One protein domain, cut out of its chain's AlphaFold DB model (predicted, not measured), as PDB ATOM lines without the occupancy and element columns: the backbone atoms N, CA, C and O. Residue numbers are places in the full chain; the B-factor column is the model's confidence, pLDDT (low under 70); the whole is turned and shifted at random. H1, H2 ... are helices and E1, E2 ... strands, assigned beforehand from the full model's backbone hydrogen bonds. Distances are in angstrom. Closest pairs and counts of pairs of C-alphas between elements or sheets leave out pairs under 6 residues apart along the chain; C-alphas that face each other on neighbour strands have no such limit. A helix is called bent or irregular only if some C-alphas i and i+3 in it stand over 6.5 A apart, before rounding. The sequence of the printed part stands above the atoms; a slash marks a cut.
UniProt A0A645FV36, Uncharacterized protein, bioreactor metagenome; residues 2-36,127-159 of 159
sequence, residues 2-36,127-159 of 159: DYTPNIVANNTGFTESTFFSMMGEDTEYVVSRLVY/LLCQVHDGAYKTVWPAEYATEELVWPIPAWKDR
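AT A GLANCE: This is residues 2 to 36 and 127 to 159 of the 159 residues of an uncharacterized protein of bioreactor metagenome (UniProt A0A645FV36). A small three-stranded sheet, E1 to E3, has two short helices, H1 and H2, grazing it, while both end stretches, residues 2 to 11 and 141 to 159, run as long loops without named elements. The first loop runs past E1 with residues 8 to 9 before reaching H1. The printed part has 68 residues, with two named helices followed by three named strands; the sheet is antiparallel in the order E1, E2, E3. The class is mixed, helices and strands, with under half of the residues in named elements. It is compact, with a radius of gyration of the C-alphas of 11.4 A and spans of 34 by 24 by 19 A.

HOW THE PARTS SIT: Residues 8 to 9 pair, parallel, with residues 31 to 32 of E1, residues 31 to 34. H1, residues 12 to 15, is close to but not clearly touching H2, residues 17 to 27; their closest C-alphas, of Gly 13 and Phe 19, are 6.6 A apart. H1 and H2 each only graze the sheet. H2 is irregular, with C-alphas 22 and 25 9.5 A apart, and 4 of its 7 O i to N i+4 pairs are within hydrogen-bond range; H1 is too short for such a pair. E1 is antiparallel to E2, residues 127 to 132, with N 32 and O 129 2.8 A apart. E2 and E3, residues 135 to 140, form a hairpin, with N 130 and O 137 2.8 A apart. The sheet is only just strongly twisted, its C-alphas up to 4.2 A off the best plane.

IN THESE COORDINATES: H1 begins at C-alpha 12 (12.782, 39.336, 2.808) and measures 5.8 A; H2 measures 11.3 A. E1 measures 9.3 A, E2 15.0 A and E3 15.3 A, ending at C-alpha 140 (21.688, 30.320, -10.612).

THE WHOLE: The C-alphas of Asp 2 and Glu 143 are the two farthest apart, 35.1 A. Residues 37 to 126 are not printed; C-alphas 36 and 127 are 6.7 A apart across this cut. The links H1 to H2, H2 to E1 and E2 to E3 are tight. No printed residue has a pLDDT under 70.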
ATOM      1  N   ASP A   2      39.550  44.256   8.171       76.50
ATOM      2  CA  ASP A   2      39.012  44.222   6.804       76.50
ATOM      3  C   ASP A   2      38.412  42.831   6.550       76.50
ATOM      4  O   ASP A   2      38.940  42.022   5.793       76.50
ATOM      5  N   TYR A   3      37.396  42.482   7.345       80.69
ATOM      6  CA  TYR A   3      36.695  41.209   7.209       80.69
ATOM      7  C   TYR A   3      35.441  41.429   6.376       80.69
ATOM      8  O   TYR A   3      34.575  42.229   6.733       80.69
ATOM      9  N   THR A   4      35.347  40.680   5.285       84.25
ATOM     10  CA  THR A   4      34.175  40.664   4.420       84.25
ATOM     11  C   THR A   4      33.464  39.325   4.578       84.25
ATOM     12  O   THR A   4      34.034  38.294   4.214       84.25
ATOM     13  N   PRO A   5      32.247  39.296   5.150       86.31
ATOM     14  CA  PRO A   5      31.493  38.062   5.250       86.31
ATOM     15  C   PRO A   5      30.991  37.640   3.869       86.31
ATOM     16  O   PRO A   5      30.375  38.416   3.145       86.31
ATOM     17  N   ASN A   6      31.192  36.368   3.548       90.19
ATOM     18  CA  ASN A   6      30.468  35.716   2.469       90.19
ATOM     19  C   ASN A   6      29.015  35.507   2.914       90.19
ATOM     20  O   ASN A   6      28.778  34.833   3.920       90.19
ATOM     21  N   ILE A   7      28.055  36.095   2.199       90.38
ATOM     22  CA  ILE A   7      26.641  36.078   2.580       90.38
ATOM     23  C   ILE A   7      25.775  35.474   1.478       90.38
ATOM     24  O   ILE A   7      25.866  35.847   0.311       90.38
ATOM     25  N   VAL A   8      24.901  34.557   1.891       92.44
ATOM     26  CA  VAL A   8      23.732  34.128   1.124       92.44
ATOM     27  C   VAL A   8      22.513  34.426   1.988       92.44
ATOM     28  O   VAL A   8      22.259  33.757   2.990       92.44
ATOM     29  N   ALA A   9      21.793  35.478   1.630       90.81
ATOM     30  CA  ALA A   9      20.527  35.847   2.230       90.81
ATOM     31  C   ALA A   9      19.383  34.964   1.706       90.81
ATOM     32  O   ALA A   9      19.502  34.264   0.698       90.81
ATOM     33  N   ASN A  10      18.244  35.005   2.393       87.69
ATOM     34  CA  ASN A  10      17.064  34.222   2.041       87.69
ATOM     35  C   ASN A  10      15.834  35.127   1.916       87.69
ATOM     36  O   ASN A  10      14.959  35.127   2.786       87.69
ATOM     37  N   ASN A  11      15.778  35.903   0.831       82.69
ATOM     38  CA  ASN A  11      14.661  36.795   0.523       82.69
ATOM     39  C   ASN A  11      14.444  37.903   1.592       82.69
ATOM     40  O   ASN A  11      15.368  38.280   2.317       82.69
ATOM     41  N   THR A  12      13.213  38.408   1.740       82.75
ATOM     42  CA  THR A  12      12.782  39.336   2.808       82.75
ATOM     43  C   THR A  12      13.372  40.742   2.648       82.75
ATOM     44  O   THR A  12      13.205  41.348   1.601       82.75
ATOM     45  N   GLY A  13      14.062  41.302   3.650       81.44
ATOM     46  CA  GLY A  13      14.568  42.678   3.579       81.44
ATOM     47  C   GLY A  13      15.551  42.890   2.429       81.44
ATOM     48  O   GLY A  13      15.648  43.989   1.902       81.44
ATOM     49  N   PHE A  14      16.216  41.820   1.987       85.19
ATOM     50  CA  PHE A  14      17.177  41.851   0.895       85.19
ATOM     51  C   PHE A  14      16.529  42.055  -0.483       85.19
ATOM     52  O   PHE A  14      17.266  42.316  -1.421       85.19
ATOM     53  N   THR A  15      15.199  41.968  -0.641       83.62
ATOM     54  CA  THR A  15      14.505  42.275  -1.916       83.62
ATOM     55  C   THR A  15      13.997  43.697  -2.040       83.62
ATOM     56  O   THR A  15      13.525  44.096  -3.107       83.62
ATOM     57  N   GLU A  16      14.004  44.439  -0.941       82.81
ATOM     58  CA  GLU A  16      13.389  45.753  -0.899       82.81
ATOM     59  C   GLU A  16      14.329  46.803  -1.477       82.81
ATOM     60  O   GLU A  16      15.535  46.793  -1.229       82.81
ATOM     61  N   SER A  17      13.779  47.774  -2.203       79.75
ATOM     62  CA  SER A  17      14.564  48.905  -2.717       79.75
ATOM     63  C   SER A  17      15.251  49.688  -1.593       79.75
ATOM     64  O   SER A  17      16.294  50.304  -1.802       79.75
ATOM     65  N   THR A  18      14.684  49.648  -0.382       85.12
ATOM     66  CA  THR A  18      15.262  50.278   0.805       85.12
ATOM     67  C   THR A  18      16.614  49.680   1.178       85.12
ATOM     68  O   THR A  18      17.498  50.445   1.554       85.12
ATOM     69  N   PHE A  19      16.818  48.369   1.003       87.06
ATOM     70  CA  PHE A  19      18.110  47.716   1.237       87.06
ATOM     71  C   PHE A  19      19.209  48.362   0.390       87.06
ATOM     72  O   PHE A  19      20.202  48.841   0.934       87.06
ATOM     73  N   PHE A  20      18.964  48.487  -0.914       86.44
ATOM     74  CA  PHE A  20      19.877  49.150  -1.845       86.44
ATOM     75  C   PHE A  20      20.102  50.620  -1.490       86.44
ATOM     76  O   PHE A  20      21.241  51.069  -1.421       86.44
ATOM     77  N   SER A  21      19.035  51.370  -1.191       86.69
ATOM     78  CA  SER A  21      19.167  52.798  -0.865       86.69
ATOM     79  C   SER A  21      19.930  53.072   0.436       86.69
ATOM     80  O   SER A  21      20.538  54.128   0.571       86.69
ATOM     81  N   MET A  22      19.872  52.149   1.403       90.81
ATOM     82  CA  MET A  22      20.489  52.329   2.717       90.81
ATOM     83  C   MET A  22      21.938  51.852   2.754       90.81
ATOM     84  O   MET A  22      22.739  52.442   3.471       90.81
ATOM     85  N   MET A  23      22.256  50.786   2.018       91.00
ATOM     86  CA  MET A  23      23.572  50.146   2.049       91.00
ATOM     87  C   MET A  23      24.466  50.572   0.874       91.00
ATOM     88  O   MET A  23      25.684  50.512   0.992       91.00
ATOM     89  N   GLY A  24      23.898  51.030  -0.247       89.44
ATOM     90  CA  GLY A  24      24.671  51.495  -1.401       89.44
ATOM     91  C   GLY A  24      25.642  50.434  -1.930       89.44
ATOM     92  O   GLY A  24      25.265  49.276  -2.116       89.44
ATOM     93  N   GLU A  25      26.898  50.829  -2.139       90.44
ATOM     94  CA  GLU A  25      27.986  49.964  -2.626       90.44
ATOM     95  C   GLU A  25      28.250  48.757  -1.709       90.44
ATOM     96  O   GLU A  25      28.727  47.719  -2.171       90.44
ATOM     97  N   ASP A  26      27.847  48.817  -0.432       90.12
ATOM     98  CA  ASP A  26      28.031  47.685   0.479       90.12
ATOM     99  C   ASP A  26      27.170  46.466   0.097       90.12
ATOM    100  O   ASP A  26      27.417  45.345   0.561       90.12
ATOM    101  N   THR A  27      26.154  46.671  -0.749       91.88
ATOM    102  CA  THR A  27      25.307  45.594  -1.280       91.88
ATOM    103  C   THR A  27      25.982  44.764  -2.358       91.88
ATOM    104  O   THR A  27      25.512  43.659  -2.623       91.88
ATOM    105  N   GLU A  28      27.069  45.254  -2.955       93.75
ATOM    106  CA  GLU A  28      27.690  44.604  -4.103       93.75
ATOM    107  C   GLU A  28      28.109  43.168  -3.759       93.75
ATOM    108  O   GLU A  28      28.651  42.891  -2.682       93.75
ATOM    109  N   TYR A  29      27.812  42.235  -4.663       94.94
ATOM    110  CA  TYR A  29      28.028  40.796  -4.521       94.94
ATOM    111  C   TYR A  29      27.238  40.087  -3.407       94.94
ATOM    112  O   TYR A  29      27.425  38.882  -3.204       94.94
ATOM    113  N   VAL A  30      26.316  40.760  -2.707       94.44
ATOM    114  CA  VAL A  30      25.378  40.078  -1.802       94.44
ATOM    115  C   VAL A  30      24.516  39.115  -2.613       94.44
ATOM    116  O   VAL A  30      23.855  39.512  -3.570       94.44
ATOM    117  N   VAL A  31      24.501  37.845  -2.211       95.56
ATOM    118  CA  VAL A  31      23.631  36.829  -2.808       95.56
ATOM    119  C   VAL A  31      22.341  36.741  -2.004       95.56
ATOM    120  O   VAL A  31      22.379  36.698  -0.776       95.56
ATOM    121  N   SER A  32      21.198  36.649  -2.677       94.88
ATOM    122  CA  SER A  32      19.909  36.341  -2.061       94.88
ATOM    123  C   SER A  32      19.179  35.251  -2.839       94.88
ATOM    124  O   SER A  32      19.148  35.253  -4.071       94.88
ATOM    125  N   ARG A  33      18.565  34.312  -2.113       94.44
ATOM    126  CA  ARG A  33      17.632  33.342  -2.692       94.44
ATOM    127  C   ARG A  33      16.278  34.002  -2.944       94.44
ATOM    128  O   ARG A  33      15.520  34.228  -2.000       94.44
ATOM    129  N   LEU A  34      15.954  34.232  -4.211       93.25
ATOM    130  CA  LEU A  34      14.717  34.864  -4.680       93.25
ATOM    131  C   LEU A  34      13.868  33.859  -5.471       93.25
ATOM    132  O   LEU A  34      14.259  32.709  -5.654       93.25
ATOM    133  N   VAL A  35      12.668  34.241  -5.891       91.31
ATOM    134  CA  VAL A  35      11.859  33.493  -6.869       91.31
ATOM    135  C   VAL A  35      11.657  34.271  -8.170       91.31
ATOM    136  O   VAL A  35      11.159  33.696  -9.132       91.31
ATOM    137  N   TYR A  36      12.057  35.544  -8.216       92.94
ATOM    138  CA  TYR A  36      12.157  36.364  -9.419       92.94
ATOM    139  C   TYR A  36      13.241  37.438  -9.252       92.94
ATOM    140  O   TYR A  36      13.354  38.057  -8.192       92.94
ATOM    141  N   LEU A 127      15.628  31.188  -7.532       94.62
ATOM    142  CA  LEU A 127      16.832  31.732  -8.131       94.62
ATOM    143  C   LEU A 127      17.830  32.062  -7.020       94.62
ATOM    144  O   LEU A 127      17.433  32.453  -5.918       94.62
ATOM    145  N   LEU A 128      19.121  31.954  -7.314       95.69
ATOM    146  CA  LEU A 128      20.119  32.735  -6.594       95.69
ATOM    147  C   LEU A 128      20.424  33.953  -7.443       95.69
ATOM    148  O   LEU A 128      20.791  33.818  -8.612       95.69
ATOM    149  N   CYS A 129      20.276  35.122  -6.838       95.69
ATOM    150  CA  CYS A 129      20.619  36.373  -7.481       95.69
ATOM    151  C   CYS A 129      21.653  37.102  -6.650       95.69
ATOM    152  O   CYS A 129      21.547  37.167  -5.425       95.69
ATOM    153  N   GLN A 130      22.657  37.624  -7.331       95.94
ATOM    154  CA  GLN A 130      23.741  38.383  -6.746       95.94
ATOM    155  C   GLN A 130      23.607  39.840  -7.178       95.94
ATOM    156  O   GLN A 130      23.122  40.120  -8.273       95.94
ATOM    157  N   VAL A 131      23.953  40.778  -6.302       94.31
ATOM    158  CA  VAL A 131      24.010  42.191  -6.683       94.31
ATOM    159  C   VAL A 131      25.235  42.419  -7.565       94.31
ATOM    160  O   VAL A 131      26.347  42.133  -7.129       94.31
ATOM    161  N   HIS A 132      25.006  42.928  -8.773       94.00
ATOM    162  CA  HIS A 132      26.023  43.428  -9.691       94.00
ATOM    163  C   HIS A 132      25.601  44.802 -10.200       94.00
ATOM    164  O   HIS A 132      24.445  44.986 -10.608       94.00
ATOM    165  N   ASP A 133      26.520  45.761 -10.169       91.69
ATOM    166  CA  ASP A 133      26.283  47.152 -10.555       91.69
ATOM    167  C   ASP A 133      25.055  47.745  -9.829       91.69
ATOM    168  O   ASP A 133      24.219  48.441 -10.417       91.69
ATOM    169  N   GLY A 134      24.899  47.416  -8.540       89.69
ATOM    170  CA  GLY A 134      23.791  47.891  -7.706       89.69
ATOM    171  C   GLY A 134      22.411  47.284  -8.007       89.69
ATOM    172  O   GLY A 134      21.407  47.783  -7.495       89.69
ATOM    173  N   ALA A 135      22.321  46.217  -8.808       90.06
ATOM    174  CA  ALA A 135      21.067  45.520  -9.101       90.06
ATOM    175  C   ALA A 135      21.211  43.995  -9.014       90.06
ATOM    176  O   ALA A 135      22.265  43.439  -9.300       90.06
ATOM    177  N   TYR A 136      20.133  43.285  -8.670       93.50
ATOM    178  CA  TYR A 136      20.160  41.822  -8.713       93.50
ATOM    179  C   TYR A 136      20.265  41.296 -10.146       93.50
ATOM    180  O   TYR A 136      19.458  41.649 -11.010       93.50
ATOM    181  N   LYS A 137      21.219  40.389 -10.342       94.69
ATOM    182  CA  LYS A 137      21.381  39.533 -11.515       94.69
ATOM    183  C   LYS A 137      21.281  38.079 -11.092       94.69
ATOM    184  O   LYS A 137      21.783  37.691 -10.037       94.69
ATOM    185  N   THR A 138      20.616  37.275 -11.898       96.56
ATOM    186  CA  THR A 138      20.479  35.839 -11.695       96.56
ATOM    187  C   THR A 138      21.817  35.171 -11.977       96.56
ATOM    188  O   THR A 138      22.356  35.298 -13.073       96.56
ATOM    189  N   VAL A 139      22.329  34.427 -10.996       97.06
ATOM    190  CA  VAL A 139      23.578  33.648 -11.098       97.06
ATOM    191  C   VAL A 139      23.328  32.137 -11.031       97.06
ATOM    192  O   VAL A 139      24.200  31.335 -11.358       97.06
ATOM    193  N   TRP A 140      22.130  31.718 -10.601       95.94
ATOM    194  CA  TRP A 140      21.688  30.320 -10.612       95.94
ATOM    195  C   TRP A 140      20.149  30.226 -10.670       95.94
ATOM    196  O   TRP A 140      19.480  31.040 -10.026       95.94
ATOM    197  N   PRO A 141      19.561  29.220 -11.349       94.06
ATOM    198  CA  PRO A 141      20.212  28.119 -12.060       94.06
ATOM    199  C   PRO A 141      20.833  28.556 -13.389       94.06
ATOM    200  O   PRO A 141      20.536  29.634 -13.895       94.06
ATOM    201  N   ALA A 142      21.737  27.733 -13.925       93.31
ATOM    202  CA  ALA A 142      22.560  28.097 -15.081       93.31
ATOM    203  C   ALA A 142      21.722  28.420 -16.330       93.31
ATOM    204  O   ALA A 142      22.104  29.288 -17.107       93.31
ATOM    205  N   GLU A 143      20.565  27.776 -16.506       91.00
ATOM    206  CA  GLU A 143      19.648  28.057 -17.615       91.00
ATOM    207  C   GLU A 143      19.023  29.462 -17.581       91.00
ATOM    208  O   GLU A 143      18.551  29.936 -18.613       91.00
ATOM    209  N   TYR A 144      19.021  30.122 -16.418       92.56
ATOM    210  CA  TYR A 144      18.488  31.473 -16.233       92.56
ATOM    211  C   TYR A 144      19.556  32.490 -15.824       92.56
ATOM    212  O   TYR A 144      19.225  33.651 -15.592       92.56
ATOM    213  N   ALA A 145      20.818  32.071 -15.711       95.00
ATOM    214  CA  ALA A 145      21.895  32.951 -15.297       95.00
ATOM    215  C   ALA A 145      22.152  34.021 -16.367       95.00
ATOM    216  O   ALA A 145      22.352  33.706 -17.541       95.00
ATOM    217  N   THR A 146      22.146  35.284 -15.951       95.50
ATOM    218  CA  THR A 146      22.530  36.429 -16.793       95.50
ATOM    219  C   THR A 146      23.898  36.982 -16.412       95.50
ATOM    220  O   THR A 146      24.441  37.803 -17.147       95.50
ATOM    221  N   GLU A 147      24.452  36.514 -15.293       96.69
ATOM    222  CA  GLU A 147      25.745  36.920 -14.760       96.69
ATOM    223  C   GLU A 147      26.455  35.732 -14.089       96.69
ATOM    224  O   GLU A 147      25.811  34.768 -13.655       96.69
ATOM    225  N   GLU A 148      27.785  35.784 -14.008       96.94
ATOM    226  CA  GLU A 148      28.574  34.778 -13.291       96.94
ATOM    227  C   GLU A 148      28.622  35.059 -11.781       96.94
ATOM    228  O   GLU A 148      28.836  36.186 -11.341       96.94
ATOM    229  N   LEU A 149      28.482  34.008 -10.960       96.94
ATOM    230  CA  LEU A 149      28.623  34.124  -9.507       96.94
ATOM    231  C   LEU A 149      30.052  34.543  -9.132       96.94
ATOM    232  O   LEU A 149      31.004  33.780  -9.305       96.94
ATOM    233  N   VAL A 150      30.180  35.693  -8.479       96.44
ATOM    234  CA  VAL A 150      31.414  36.120  -7.821       96.44
ATOM    235  C   VAL A 150      31.449  35.544  -6.409       96.44
ATOM    236  O   VAL A 150      30.714  35.968  -5.512       96.44
ATOM    237  N   TRP A 151      32.313  34.548  -6.203       93.69
ATOM    238  CA  TRP A 151      32.513  33.905  -4.906       93.69
ATOM    239  C   TRP A 151      33.970  33.438  -4.712       93.69
ATOM    240  O   TRP A 151      34.515  32.783  -5.602       93.69
ATOM    241  N   PRO A 152      34.603  33.674  -3.544       93.12
ATOM    242  CA  PRO A 152      34.094  34.442  -2.408       93.12
ATOM    243  C   PRO A 152      33.926  35.928  -2.747       93.12
ATOM    244  O   PRO A 152      34.562  36.436  -3.667       93.12
ATOM    245  N   ILE A 153      33.078  36.619  -1.988       92.81
ATOM    246  CA  ILE A 153      32.863  38.059  -2.134       92.81
ATOM    247  C   ILE A 153      34.203  38.800  -1.911       92.81
ATOM    248  O   ILE A 153      34.838  38.572  -0.870       92.81
ATOM    249  N   PRO A 154      34.642  39.680  -2.840       91.12
ATOM    250  CA  PRO A 154      35.874  40.452  -2.705       91.12
ATOM    251  C   PRO A 154      35.887  41.320  -1.448       91.12
ATOM    252  O   PRO A 154      34.838  41.771  -0.971       91.12
ATOM    253  N   ALA A 155      37.088  41.578  -0.922       89.31
ATOM    254  CA  ALA A 155      37.256  42.451   0.233       89.31
ATOM    255  C   ALA A 155      36.696  43.850  -0.057       89.31
ATOM    256  O   ALA A 155      36.772  44.307  -1.191       89.31
ATOM    257  N   TRP A 156      36.180  44.549   0.958       85.38
ATOM    258  CA  TRP A 156      35.549  45.871   0.800       85.38
ATOM    259  C   TRP A 156      36.387  46.877   0.001       85.38
ATOM    260  O   TRP A 156      35.849  47.641  -0.784       85.38
ATOM    261  N   LYS A 157      37.709  46.861   0.186       86.44
ATOM    262  CA  LYS A 157      38.663  47.741  -0.512       86.44
ATOM    263  C   LYS A 157      38.908  47.394  -1.990       86.44
ATOM    264  O   LYS A 157      39.545  48.183  -2.679       86.44
ATOM    265  N   ASP A 158      38.504  46.199  -2.418       84.38
ATOM    266  CA  ASP A 158      38.756  45.632  -3.747       84.38
ATOM    267  C   ASP A 158      37.463  45.592  -4.594       84.38
ATOM    268  O   ASP A 158      37.428  44.905  -5.618       84.38
ATOM    269  N   ARG A 159      36.400  46.275  -4.143       77.19
ATOM    270  CA  ARG A 159      35.116  46.417  -4.842       77.19
ATOM    271  C   ARG A 159      35.042  47.725  -5.615       77.19
ATOM    272  O   ARG A 159      35.639  48.719  -5.142       77.19
TER     273      ARG A 159